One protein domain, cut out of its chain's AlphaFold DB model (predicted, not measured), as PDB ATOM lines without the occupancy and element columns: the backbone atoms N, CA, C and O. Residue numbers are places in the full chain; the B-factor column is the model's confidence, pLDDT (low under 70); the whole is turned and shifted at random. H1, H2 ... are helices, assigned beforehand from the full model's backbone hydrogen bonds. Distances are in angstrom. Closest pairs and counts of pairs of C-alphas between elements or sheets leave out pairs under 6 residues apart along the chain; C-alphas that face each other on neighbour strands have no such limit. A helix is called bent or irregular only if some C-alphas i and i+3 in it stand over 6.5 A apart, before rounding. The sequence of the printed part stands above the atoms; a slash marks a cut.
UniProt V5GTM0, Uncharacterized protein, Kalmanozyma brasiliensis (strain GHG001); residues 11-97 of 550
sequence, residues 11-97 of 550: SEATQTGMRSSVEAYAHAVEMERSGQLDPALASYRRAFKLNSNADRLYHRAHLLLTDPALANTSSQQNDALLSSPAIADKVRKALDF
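Overview. This is residues 11 to 97 of the 550 residues of an uncharacterized protein of Kalmanozyma brasiliensis (strain GHG001) (UniProt V5GTM0). The long helix H1 lies in the middle of a row of three helices, with H2 folded back along one side of it and H6 along the other. H3 crosses one face of this row about perpendicular to H1 and H6, and the short helices H4 and H5 lie towards that same face, H5 packing on H1 and H3, H4 farther out. The printed part has 87 residues with six named helices, H1 to H6 in chain order, and no named strand; the class is all helix. The whole is compact, with a radius of gyration of the C-alphas of 12.6 A and spans of 37 by 29 by 18 A.

Arrangement. H1, residues 11 to 33, and H3, residues 54 to 66, are the hubs, touching four other helices each. H1 and H2, residues 37 to 50, form a helical hairpin: they touch, opposite ways at a shallow tilt of 14 degrees, and their closest C-alphas, those of Ala 28 and Ala 40, are 4.3 A apart. H6, residues 85 to 97, touches H1, the same way at a shallow tilt of 15 degrees; the closest C-alphas, of Glu 30 and Ala 94, are 4.5 A apart. H6 is irregular, with C-alphas 94 and 97 at 7.2 A, and its line is a rough one. H2 and H6 are apart. H3 touches H1 with residues 54 to 58 alone, about perpendicular at 79 degrees; the closest C-alphas, of Val 22 and Tyr 58, are 5.4 A apart. H3 also touches H6, about perpendicular at 86 degrees, with the C-alphas of His 62 and Val 91 closest at 6.8 A. The helix packing is part aligned, part crossed: of these four pairs, two are at a shallow tilt. H5, residues 78 to 82, touches H3, closest at the C-alphas of Ala 61 and Leu 82, 5.4 A, and touches H1 at those of Arg 19 and Leu 81, 6.8 A. H4, residues 68 to 72, only just touches H3, and only at the corner, with 3 pairs of C-alphas within 8 A, the closest those of Leu 64 and Leu 70 at 6.4 A. Each O i to N i+4 pair is within hydrogen-bond range in H1, H2, H3 and H5; in H6 it is 8 of 9, and in H4 0 of 1, beside 1 of 2 O i to N i+3 pairs.

Along the chain. H1 begins at C-alpha 11, (11.035, -4.506, 35.273), and is 33.3 A long. H2 is 20.0 A long and H3 18.5 A, with C-alpha 54 at (-4.722, 2.064, 36.371). H4 is 8.5 A and H5 6.5 A. H6 is 19.1 A long and ends at C-alpha 97, (-15.493, 8.579, 53.779).

Size, cuts and confidence. The C-alphas farthest apart, of Asp 38 and Asn 72, are 38.2 A apart. The printed part has no cut, and the links between the helices are tight. The mean pLDDT of the printed part is 80.0; residues 11 to 12, 68 to 83 and 96 to 97 are under 70.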
ATOM      1  N   SER A  11      12.114  -3.946  34.447       65.00
ATOM      2  CA  SER A  11      11.035  -4.506  35.273       65.00
ATOM      3  C   SER A  11      10.780  -3.650  36.519       65.00
ATOM      4  O   SER A  11       9.627  -3.363  36.832       65.00
ATOM      5  N   GLU A  12      11.817  -3.126  37.173       69.88
ATOM      6  CA  GLU A  12      11.650  -2.229  38.325       69.88
ATOM      7  C   GLU A  12      10.982  -0.890  37.943       69.88
ATOM      8  O   GLU A  12      10.064  -0.424  38.630       69.88
ATOM      9  N   ALA A  13      11.350  -0.304  36.797       73.06
ATOM     10  CA  ALA A  13      10.718   0.908  36.265       73.06
ATOM     11  C   ALA A  13       9.227   0.707  35.922       73.06
ATOM     12  O   ALA A  13       8.398   1.591  36.155       73.06
ATOM     13  N   THR A  14       8.848  -0.466  35.407       78.06
ATOM     14  CA  THR A  14       7.436  -0.769  35.113       78.06
ATOM     15  C   THR A  14       6.633  -1.074  36.380       78.06
ATOM     16  O   THR A  14       5.503  -0.602  36.500       78.06
ATOM     17  N   GLN A  15       7.213  -1.759  37.372       79.44
ATOM     18  CA  GLN A  15       6.576  -1.994  38.675       79.44
ATOM     19  C   GLN A  15       6.370  -0.698  39.481       79.44
ATOM     20  O   GLN A  15       5.312  -0.500  40.084       79.44
ATOM     21  N   THR A  16       7.342   0.218  39.477       83.00
ATOM     22  CA  THR A  16       7.204   1.541  40.117       83.00
ATOM     23  C   THR A  16       6.179   2.422  39.397       83.00
ATOM     24  O   THR A  16       5.371   3.074  40.063       83.00
ATOM     25  N   GLY A  17       6.108   2.356  38.061       84.56
ATOM     26  CA  GLY A  17       5.028   2.955  37.269       84.56
ATOM     27  C   GLY A  17       3.637   2.420  37.639       84.56
ATOM     28  O   GLY A  17       2.722   3.209  37.873       84.56
ATOM     29  N   MET A  18       3.480   1.095  37.783       84.50
ATOM     30  CA  MET A  18       2.225   0.479  38.247       84.50
ATOM     31  C   MET A  18       1.822   0.991  39.633       84.50
ATOM     32  O   MET A  18       0.710   1.498  39.780       84.50
ATOM     33  N   ARG A  19       2.728   0.937  40.624       86.38
ATOM     34  CA  ARG A  19       2.476   1.466  41.978       86.38
ATOM     35  C   ARG A  19       2.012   2.925  41.930       86.38
ATOM     36  O   ARG A  19       0.928   3.239  42.413       86.38
ATOM     37  N   SER A  20       2.779   3.800  41.276       89.81
ATOM     38  CA  SER A  20       2.463   5.233  41.195       89.81
ATOM     39  C   SER A  20       1.148   5.519  40.452       89.81
ATOM     40  O   SER A  20       0.435   6.455  40.814       89.81
ATOM     41  N   SER A  21       0.775   4.696  39.462       91.06
ATOM     42  CA  SER A  21      -0.516   4.818  38.771       91.06
ATOM     43  C   SER A  21      -1.713   4.551  39.692       91.06
ATOM     44  O   SER A  21      -2.685   5.303  39.647       91.06
ATOM     45  N   VAL A  22      -1.622   3.549  40.577       91.06
ATOM     46  CA  VAL A  22      -2.684   3.210  41.543       91.06
ATOM     47  C   VAL A  22      -2.784   4.259  42.644       91.06
ATOM     48  O   VAL A  22      -3.890   4.641  43.013       91.06
ATOM     49  N   GLU A  23      -1.658   4.790  43.122       90.69
ATOM     50  CA  GLU A  23      -1.671   5.893  44.091       90.69
ATOM     51  C   GLU A  23      -2.301   7.169  43.517       90.69
ATOM     52  O   GLU A  23      -3.104   7.819  44.186       90.69
ATOM     53  N   ALA A  24      -1.983   7.513  42.263       91.88
ATOM     54  CA  ALA A  24      -2.597   8.646  41.572       91.88
ATOM     55  C   ALA A  24      -4.101   8.430  41.316       91.88
ATOM     56  O   ALA A  24      -4.863   9.395  41.344       91.88
ATOM     57  N   TYR A  25      -4.532   7.182  41.100       93.06
ATOM     58  CA  TYR A  25      -5.944   6.820  40.953       93.06
ATOM     59  C   TYR A  25      -6.695   6.901  42.292       93.06
ATOM     60  O   TYR A  25      -7.760   7.502  42.357       93.06
ATOM     61  N   ALA A  26      -6.118   6.380  43.381       91.56
ATOM     62  CA  ALA A  26      -6.691   6.480  44.725       91.56
ATOM     63  C   ALA A  26      -6.856   7.945  45.166       91.56
ATOM     64  O   ALA A  26      -7.919   8.336  45.642       91.56
ATOM     65  N   HIS A  27      -5.844   8.784  44.912       91.44
ATOM     66  CA  HIS A  27      -5.934  10.227  45.140       91.44
ATOM     67  C   HIS A  27      -7.027  10.887  44.284       91.44
ATOM     68  O   HIS A  27      -7.721  11.781  44.756       91.44
ATOM     69  N   ALA A  28      -7.228  10.444  43.037       92.44
ATOM     70  CA  ALA A  28      -8.311  10.954  42.199       92.44
ATOM     71  C   ALA A  28      -9.697  10.636  42.784       92.44
ATOM     72  O   ALA A  28     -10.534  11.531  42.851       92.44
ATOM     73  N   VAL A  29      -9.898   9.407  43.276       90.25
ATOM     74  CA  VAL A  29     -11.135   8.970  43.947       90.25
ATOM     75  C   VAL A  29     -11.381   9.754  45.245       90.25
ATOM     76  O   VAL A  29     -12.514  10.155  45.506       90.25
ATOM     77  N   GLU A  30     -10.342  10.039  46.038       88.19
ATOM     78  CA  GLU A  30     -10.455  10.882  47.242       88.19
ATOM     79  C   GLU A  30     -10.865  12.330  46.900       88.19
ATOM     80  O   GLU A  30     -11.773  12.898  47.518       88.19
ATOM     81  N   MET A  31     -10.241  12.933  45.882       87.38
ATOM     82  CA  MET A  31     -10.571  14.298  45.451       87.38
ATOM     83  C   MET A  31     -11.970  14.379  44.815       87.38
ATOM     84  O   MET A  31     -12.692  15.344  45.046       87.38
ATOM     85  N   GLU A  32     -12.395  13.353  44.072       87.50
ATOM     86  CA  GLU A  32     -13.749  13.252  43.513       87.50
ATOM     87  C   GLU A  32     -14.807  13.164  44.622       87.50
ATOM     88  O   GLU A  32     -15.776  13.925  44.617       87.50
ATOM     89  N   ARG A  33     -14.589  12.297  45.621       79.19
ATOM     90  CA  ARG A  33     -15.496  12.109  46.768       79.19
ATOM     91  C   ARG A  33     -15.574  13.325  47.691       79.19
ATOM     92  O   ARG A  33     -16.639  13.601  48.231       79.19
ATOM     93  N   SER A  34     -14.491  14.092  47.821       81.31
ATOM     94  CA  SER A  34     -14.497  15.388  48.523       81.31
ATOM     95  C   SER A  34     -15.074  16.550  47.690       81.31
ATOM     96  O   SER A  34     -15.042  17.699  48.133       81.31
ATOM     97  N   GLY A  35     -15.615  16.276  46.495       81.12
ATOM     98  CA  GLY A  35     -16.269  17.257  45.622       81.12
ATOM     99  C   GLY A  35     -15.316  18.118  44.784       81.12
ATOM    100  O   GLY A  35     -15.766  19.010  44.065       81.12
ATOM    101  N   GLN A  36     -14.006  17.868  44.834       87.69
ATOM    102  CA  GLN A  36     -12.988  18.650  44.129       87.69
ATOM    103  C   GLN A  36     -12.699  18.055  42.741       87.69
ATOM    104  O   GLN A  36     -11.675  17.411  42.497       87.69
ATOM    105  N   LEU A  37     -13.628  18.282  41.809       85.25
ATOM    106  CA  LEU A  37     -13.636  17.631  40.492       85.25
ATOM    107  C   LEU A  37     -12.423  17.982  39.606       85.25
ATOM    108  O   LEU A  37     -11.867  17.095  38.962       85.25
ATOM    109  N   ASP A  38     -11.959  19.234  39.590       86.88
ATOM    110  CA  ASP A  38     -10.806  19.643  38.768       86.88
ATOM    111  C   ASP A  38      -9.480  18.947  39.158       86.88
ATOM    112  O   ASP A  38      -8.837  18.348  38.282       86.88
ATOM    113  N   PRO A  39      -9.045  18.932  40.440       89.25
ATOM    114  CA  PRO A  39      -7.861  18.170  40.842       89.25
ATOM    115  C   PRO A  39      -8.074  16.647  40.778       89.25
ATOM    116  O   PRO A  39      -7.099  15.919  40.558       89.25
ATOM    117  N   ALA A  40      -9.312  16.145  40.884       90.62
ATOM    118  CA  ALA A  40      -9.620  14.739  40.610       90.62
ATOM    119  C   ALA A  40      -9.353  14.384  39.136       90.62
ATOM    120  O   ALA A  40      -8.601  13.453  38.848       90.62
ATOM    121  N   LEU A  41      -9.858  15.183  38.187       91.19
ATOM    122  CA  LEU A  41      -9.600  15.012  36.752       91.19
ATOM    123  C   LEU A  41      -8.106  15.122  36.411       91.19
ATOM    124  O   LEU A  41      -7.606  14.357  35.582       91.19
ATOM    125  N   ALA A  42      -7.366  16.027  37.058       92.81
ATOM    126  CA  ALA A  42      -5.910  16.101  36.924       92.81
ATOM    127  C   ALA A  42      -5.210  14.825  37.443       92.81
ATOM    128  O   ALA A  42      -4.290  14.318  36.793       92.81
ATOM    129  N   SER A  43      -5.678  14.275  38.567       91.94
ATOM    130  CA  SER A  43      -5.151  13.046  39.177       91.94
ATOM    131  C   SER A  43      -5.445  11.805  38.319       91.94
ATOM    132  O   SER A  43      -4.520  11.051  38.015       91.94
ATOM    133  N   TYR A  44      -6.668  11.647  37.797       93.81
ATOM    134  CA  TYR A  44      -7.011  10.583  36.840       93.81
ATOM    135  C   TYR A  44      -6.171  10.667  35.558       93.81
ATOM    136  O   TYR A  44      -5.597   9.669  35.116       93.81
ATOM    137  N   ARG A  45      -6.018  11.868  34.981       94.00
ATOM    138  CA  ARG A  45      -5.150  12.095  33.808       94.00
ATOM    139  C   ARG A  45      -3.684  11.751  34.091       94.00
ATOM    140  O   ARG A  45      -2.975  11.367  33.164       94.00
ATOM    141  N   ARG A  46      -3.215  11.873  35.338       93.69
ATOM    142  CA  ARG A  46      -1.880  11.421  35.765       93.69
ATOM    143  C   ARG A  46      -1.816   9.898  35.904       93.69
ATOM    144  O   ARG A  46      -0.869   9.308  35.397       93.69
ATOM    145  N   ALA A  47      -2.819   9.267  36.512       93.31
ATOM    146  CA  ALA A  47      -2.894   7.813  36.672       93.31
ATOM    147  C   ALA A  47      -2.825   7.081  35.319       93.31
ATOM    148  O   ALA A  47      -1.929   6.262  35.111       93.31
ATOM    149  N   PHE A  48      -3.677   7.457  34.358       92.25
ATOM    150  CA  PHE A  48      -3.702   6.834  33.025       92.25
ATOM    151  C   PHE A  48      -2.462   7.132  32.161       92.25
ATOM    152  O   PHE A  48      -2.155   6.363  31.252       92.25
ATOM    153  N   LYS A  49      -1.711   8.207  32.452       91.88
ATOM    154  CA  LYS A  49      -0.390   8.464  31.844       91.88
ATOM    155  C   LYS A  49       0.721   7.578  32.416       91.88
ATOM    156  O   LYS A  49       1.706   7.350  31.725       91.88
ATOM    157  N   LEU A  50       0.583   7.108  33.659       88.38
ATOM    158  CA  LEU A  50       1.547   6.217  34.317       88.38
ATOM    159  C   LEU A  50       1.265   4.738  34.009       88.38
ATOM    160  O   LEU A  50       2.202   3.956  33.863       88.38
ATOM    161  N   ASN A  51      -0.007   4.349  33.880       86.56
ATOM    162  CA  ASN A  51      -0.396   3.033  33.377       86.56
ATOM    163  C   ASN A  51      -1.776   3.071  32.701       86.56
ATOM    164  O   ASN A  51      -2.738   3.583  33.269       86.56
ATOM    165  N   SER A  52      -1.906   2.457  31.523       88.50
ATOM    166  CA  SER A  52      -3.173   2.396  30.780       88.50
ATOM    167  C   SER A  52      -4.269   1.556  31.451       88.50
ATOM    168  O   SER A  52      -5.430   1.701  31.088       88.50
ATOM    169  N   ASN A  53      -3.921   0.707  32.427       86.06
ATOM    170  CA  ASN A  53      -4.841  -0.150  33.189       86.06
ATOM    171  C   ASN A  53      -4.952   0.278  34.672       86.06
ATOM    172  O   ASN A  53      -5.207  -0.560  35.540       86.06
ATOM    173  N   ALA A  54      -4.699   1.555  34.992       87.25
ATOM    174  CA  ALA A  54      -4.722   2.064  36.371       87.25
ATOM    175  C   ALA A  54      -6.067   1.818  37.093       87.25
ATOM    176  O   ALA A  54      -6.079   1.526  38.287       87.25
ATOM    177  N   ASP A  55      -7.176   1.848  36.350       84.50
ATOM    178  CA  ASP A  55      -8.532   1.498  36.791       84.50
ATOM    179  C   ASP A  55      -8.631   0.052  37.306       84.50
ATOM    180  O   ASP A  55      -9.106  -0.205  38.415       84.50
ATOM    181  N   ARG A  56      -8.123  -0.904  36.523       86.25
ATOM    182  CA  ARG A  56      -8.143  -2.338  36.840       86.25
ATOM    183  C   ARG A  56      -7.206  -2.663  37.990       86.25
ATOM    184  O   ARG A  56      -7.541  -3.499  38.824       86.25
ATOM    185  N   LEU A  57      -6.051  -1.999  38.047       86.00
ATOM    186  CA  LEU A  57      -5.093  -2.147  39.142       86.00
ATOM    187  C   LEU A  57      -5.666  -1.602  40.462       86.00
ATOM    188  O   LEU A  57      -5.547  -2.274  41.482       86.00
ATOM    189  N   TYR A  58      -6.361  -0.457  40.440       87.69
ATOM    190  CA  TYR A  58      -7.071   0.074  41.610       87.69
ATOM    191  C   TYR A  58      -8.219  -0.845  42.055       87.69
ATOM    192  O   TYR A  58      -8.305  -1.199  43.230       87.69
ATOM    193  N   HIS A  59      -9.065  -1.309  41.128       84.62
ATOM    194  CA  HIS A  59     -10.161  -2.224  41.463       84.62
ATOM    195  C   HIS A  59      -9.658  -3.577  41.999       84.62
ATOM    196  O   HIS A  59     -10.236  -4.127  42.934       84.62
ATOM    197  N   ARG A  60      -8.539  -4.093  41.474       83.88
ATOM    198  CA  ARG A  60      -7.888  -5.307  41.990       83.88
ATOM    199  C   ARG A  60      -7.261  -5.088  43.369       83.88
ATOM    200  O   ARG A  60      -7.404  -5.957  44.220       83.88
ATOM    201  N   ALA A  61      -6.640  -3.934  43.620       83.94
ATOM    202  CA  ALA A  61      -6.152  -3.569  44.952       83.94
ATOM    203  C   ALA A  61      -7.298  -3.479  45.976       83.94
ATOM    204  O   ALA A  61      -7.151  -3.965  47.091       83.94
ATOM    205  N   HIS A  62      -8.456  -2.939  45.581       83.56
ATOM    206  CA  HIS A  62      -9.669  -2.936  46.404       83.56
ATOM    207  C   HIS A  62     -10.181  -4.356  46.713       83.56
ATOM    208  O   HIS A  62     -10.463  -4.656  47.867       83.56
ATOM    209  N   LEU A  63     -10.244  -5.258  45.728       80.31
ATOM    210  CA  LEU A  63     -10.687  -6.643  45.960       80.31
ATOM    211  C   LEU A  63      -9.716  -7.448  46.844       80.31
ATOM    212  O   LEU A  63     -10.153  -8.236  47.675       80.31
ATOM    213  N   LEU A  64      -8.403  -7.228  46.718       78.88
ATOM    214  CA  LEU A  64      -7.396  -7.829  47.611       78.88
ATOM    215  C   LEU A  64      -7.469  -7.283  49.049       78.88
ATOM    216  O   LEU A  64      -6.968  -7.919  49.976       78.88
ATOM    217  N   LEU A  65      -8.067  -6.104  49.222       77.00
ATOM    218  CA  LEU A  65      -8.253  -5.417  50.497       77.00
ATOM    219  C   LEU A  65      -9.557  -5.840  51.201       77.00
ATOM    220  O   LEU A  65      -9.588  -5.839  52.431       77.00
ATOM    221  N   THR A  66     -10.603  -6.223  50.454       76.94
ATOM    222  CA  THR A  66     -11.832  -6.820  51.013       76.94
ATOM    223  C   THR A  66     -11.683  -8.319  51.269       76.94
ATOM    224  O   THR A  66     -12.050  -8.792  52.342       76.94
ATOM    225  N   ASP A  67     -11.100  -9.058  50.319       76.69
ATOM    226  CA  ASP A  67     -11.041 -10.522  50.311       76.69
ATOM    227  C   ASP A  67      -9.592 -11.024  50.149       76.69
ATOM    228  O   ASP A  67      -9.182 -11.452  49.061       76.69
ATOM    229  N   PRO A  68      -8.785 -11.037  51.229       67.75
ATOM    230  CA  PRO A  68      -7.367 -11.412  51.163       67.75
ATOM    231  C   PRO A  68      -7.128 -12.860  50.698       67.75
ATOM    232  O   PRO A  68      -6.031 -13.190  50.248       67.75
ATOM    233  N   ALA A  69      -8.147 -13.726  50.744       69.25
ATOM    234  CA  ALA A  69      -8.083 -15.091  50.222       69.25
ATOM    235  C   ALA A  69      -7.837 -15.159  48.698       69.25
ATOM    236  O   ALA A  69      -7.247 -16.129  48.215       69.25
ATOM    237  N   LEU A  70      -8.238 -14.128  47.938       65.94
ATOM    238  CA  LEU A  70      -8.088 -14.081  46.477       65.94
ATOM    239  C   LEU A  70      -6.621 -14.007  46.018       65.94
ATOM    240  O   LEU A  70      -6.312 -14.436  44.903       65.94
ATOM    241  N   ALA A  71      -5.711 -13.528  46.874       61.06
ATOM    242  CA  ALA A  71      -4.288 -13.345  46.568       61.06
ATOM    243  C   ALA A  71      -3.557 -14.637  46.148       61.06
ATOM    244  O   ALA A  71      -2.530 -14.583  45.475       61.06
ATOM    245  N   ASN A  72      -4.093 -15.808  46.506       57.91
ATOM    246  CA  ASN A  72      -3.466 -17.107  46.250       57.91
ATOM    247  C   ASN A  72      -3.730 -17.675  44.839       57.91
ATOM    248  O   ASN A  72      -3.283 -18.778  44.532       57.91
ATOM    249  N   THR A  73      -4.489 -16.973  43.988       61.28
ATOM    250  CA  THR A  73      -5.123 -17.573  42.792       61.28
ATOM    251  C   THR A  73      -4.463 -17.254  41.444       61.28
ATOM    252  O   THR A  73      -4.850 -17.837  40.433       61.28
ATOM    253  N   SER A  74      -3.499 -16.326  41.372       47.34
ATOM    254  CA  SER A  74      -2.872 -15.925  40.095       47.34
ATOM    255  C   SER A  74      -1.441 -15.363  40.251       47.34
ATOM    256  O   SER A  74      -0.835 -15.467  41.313       47.34
ATOM    257  N   SER A  75      -0.834 -14.894  39.153       53.38
ATOM    258  CA  SER A  75       0.620 -14.732  38.983       53.38
ATOM    259  C   SER A  75       1.313 -13.804  40.001       53.38
ATOM    260  O   SER A  75       1.062 -12.601  40.089       53.38
ATOM    261  N   GLN A  76       2.278 -14.386  40.720       59.34
ATOM    262  CA  GLN A  76       2.777 -13.966  42.040       59.34
ATOM    263  C   GLN A  76       3.755 -12.767  42.064       59.34
ATOM    264  O   GLN A  76       4.710 -12.766  42.838       59.34
ATOM    265  N   GLN A  77       3.557 -11.735  41.237       59.34
ATOM    266  CA  GLN A  77       4.325 -10.481  41.363       59.34
ATOM    267  C   GLN A  77       3.433  -9.257  41.547       59.34
ATOM    268  O   GLN A  77       3.556  -8.578  42.561       59.34
ATOM    269  N   ASN A  78       2.509  -8.985  40.623       64.69
ATOM    270  CA  ASN A  78       1.751  -7.728  40.645       64.69
ATOM    271  C   ASN A  78       0.897  -7.566  41.914       64.69
ATOM    272  O   ASN A  78       0.840  -6.475  42.474       64.69
ATOM    273  N   ASP A  79       0.314  -8.649  42.427       68.12
ATOM    274  CA  ASP A  79      -0.519  -8.600  43.634       68.12
ATOM    275  C   ASP A  79       0.293  -8.276  44.894       68.12
ATOM    276  O   ASP A  79      -0.191  -7.539  45.747       68.12
ATOM    277  N   ALA A  80       1.555  -8.714  44.968       66.44
ATOM    278  CA  ALA A  80       2.483  -8.351  46.044       66.44
ATOM    279  C   ALA A  80       2.943  -6.877  45.975       66.44
ATOM    280  O   ALA A  80       3.437  -6.323  46.958       66.44
ATOM    281  N   LEU A  81       2.777  -6.213  44.825       65.12
ATOM    282  CA  LEU A  81       2.967  -4.764  44.703       65.12
ATOM    283  C   LEU A  81       1.724  -4.013  45.198       65.12
ATOM    284  O   LEU A  81       1.864  -3.007  45.893       65.12
ATOM    285  N   LEU A  82       0.529  -4.505  44.853       67.56
ATOM    286  CA  LEU A  82      -0.761  -3.898  45.205       67.56
ATOM    287  C   LEU A  82      -1.135  -4.089  46.683       67.56
ATOM    288  O   LEU A  82      -1.719  -3.187  47.272       67.56
ATOM    289  N   SER A  83      -0.744  -5.209  47.301       65.12
ATOM    290  CA  SER A  83      -0.930  -5.474  48.736       65.12
ATOM    291  C   SER A  83       0.081  -4.756  49.641       65.12
ATOM    292  O   SER A  83       0.031  -4.906  50.863       65.12
ATOM    293  N   SER A  84       0.997  -3.958  49.076       78.88
ATOM    294  CA  SER A  84       1.951  -3.182  49.875       78.88
ATOM    295  C   SER A  84       1.220  -2.176  50.783       78.88
ATOM    296  O   SER A  84       0.292  -1.497  50.329       78.88
ATOM    297  N   PRO A  85       1.615  -2.044  52.068       76.00
ATOM    298  CA  PRO A  85       0.807  -1.347  53.072       76.00
ATOM    299  C   PRO A  85       0.534   0.115  52.706       76.00
ATOM    300  O   PRO A  85      -0.602   0.558  52.814       76.00
ATOM    301  N   ALA A  86       1.519   0.827  52.150       79.00
ATOM    302  CA  ALA A  86       1.360   2.221  51.728       79.00
ATOM    303  C   ALA A  86       0.331   2.427  50.595       79.00
ATOM    304  O   ALA A  86      -0.257   3.506  50.500       79.00
ATOM    305  N   ILE A  87       0.093   1.418  49.746       79.44
ATOM    306  CA  ILE A  87      -0.963   1.458  48.722       79.44
ATOM    307  C   ILE A  87      -2.299   1.054  49.345       79.44
ATOM    308  O   ILE A  87      -3.289   1.751  49.138       79.44
ATOM    309  N   ALA A  88      -2.324   0.008  50.175       79.19
ATOM    310  CA  ALA A  88      -3.515  -0.389  50.927       79.19
ATOM    311  C   ALA A  88      -4.056   0.751  51.819       79.19
ATOM    312  O   ALA A  88      -5.268   0.932  51.908       79.19
ATOM    313  N   ASP A  89      -3.178   1.558  52.423       80.44
ATOM    314  CA  ASP A  89      -3.532   2.749  53.205       80.44
ATOM    315  C   ASP A  89      -4.166   3.847  52.340       80.44
ATOM    316  O   ASP A  89      -5.172   4.435  52.734       80.44
ATOM    317  N   LYS A  90      -3.619   4.104  51.144       82.75
ATOM    318  CA  LYS A  90      -4.162   5.091  50.193       82.75
ATOM    319  C   LYS A  90      -5.501   4.643  49.601       82.75
ATOM    320  O   LYS A  90      -6.396   5.466  49.445       82.75
ATOM    321  N   VAL A  91      -5.655   3.348  49.311       81.56
ATOM    322  CA  VAL A  91      -6.918   2.768  48.827       81.56
ATOM    323  C   VAL A  91      -7.980   2.788  49.933       81.56
ATOM    324  O   VAL A  91      -9.086   3.236  49.657       81.56
ATOM    325  N   ARG A  92      -7.652   2.423  51.186       80.69
ATOM    326  CA  ARG A  92      -8.563   2.609  52.339       80.69
ATOM    327  C   ARG A  92      -8.987   4.067  52.488       80.69
ATOM    328  O   ARG A  92     -10.172   4.359  52.407       80.69
ATOM    329  N   LYS A  93      -8.036   5.003  52.540       80.50
ATOM    330  CA  LYS A  93      -8.319   6.439  52.705       80.50
ATOM    331  C   LYS A  93      -9.234   7.033  51.619       80.50
ATOM    332  O   LYS A  93     -10.017   7.930  51.916       80.50
ATOM    333  N   ALA A  94      -9.183   6.523  50.386       78.00
ATOM    334  CA  ALA A  94     -10.103   6.911  49.310       78.00
ATOM    335  C   ALA A  94     -11.532   6.335  49.471       78.00
ATOM    336  O   ALA A  94     -12.482   6.825  48.854       78.00
ATOM    337  N   LEU A  95     -11.702   5.300  50.295       70.56
ATOM    338  CA  LEU A  95     -12.955   4.584  50.546       70.56
ATOM    339  C   LEU A  95     -13.620   4.983  51.877       70.56
ATOM    340  O   LEU A  95     -14.844   5.081  51.914       70.56
ATOM    341  N   ASP A  96     -12.826   5.279  52.912       62.56
ATOM    342  CA  ASP A  96     -13.213   5.468  54.327       62.56
ATOM    343  C   ASP A  96     -14.213   6.622  54.611       62.56
ATOM    344  O   ASP A  96     -14.624   6.814  55.754       62.56
ATOM    345  N   PHE A  97     -14.628   7.398  53.604       49.41
ATOM    346  CA  PHE A  97     -15.493   8.579  53.779       49.41
ATOM    347  C   PHE A  97     -16.960   8.263  54.145       49.41
ATOM    348  O   PHE A  97     -17.662   9.155  54.615       49.41
TER     349      PHE A  97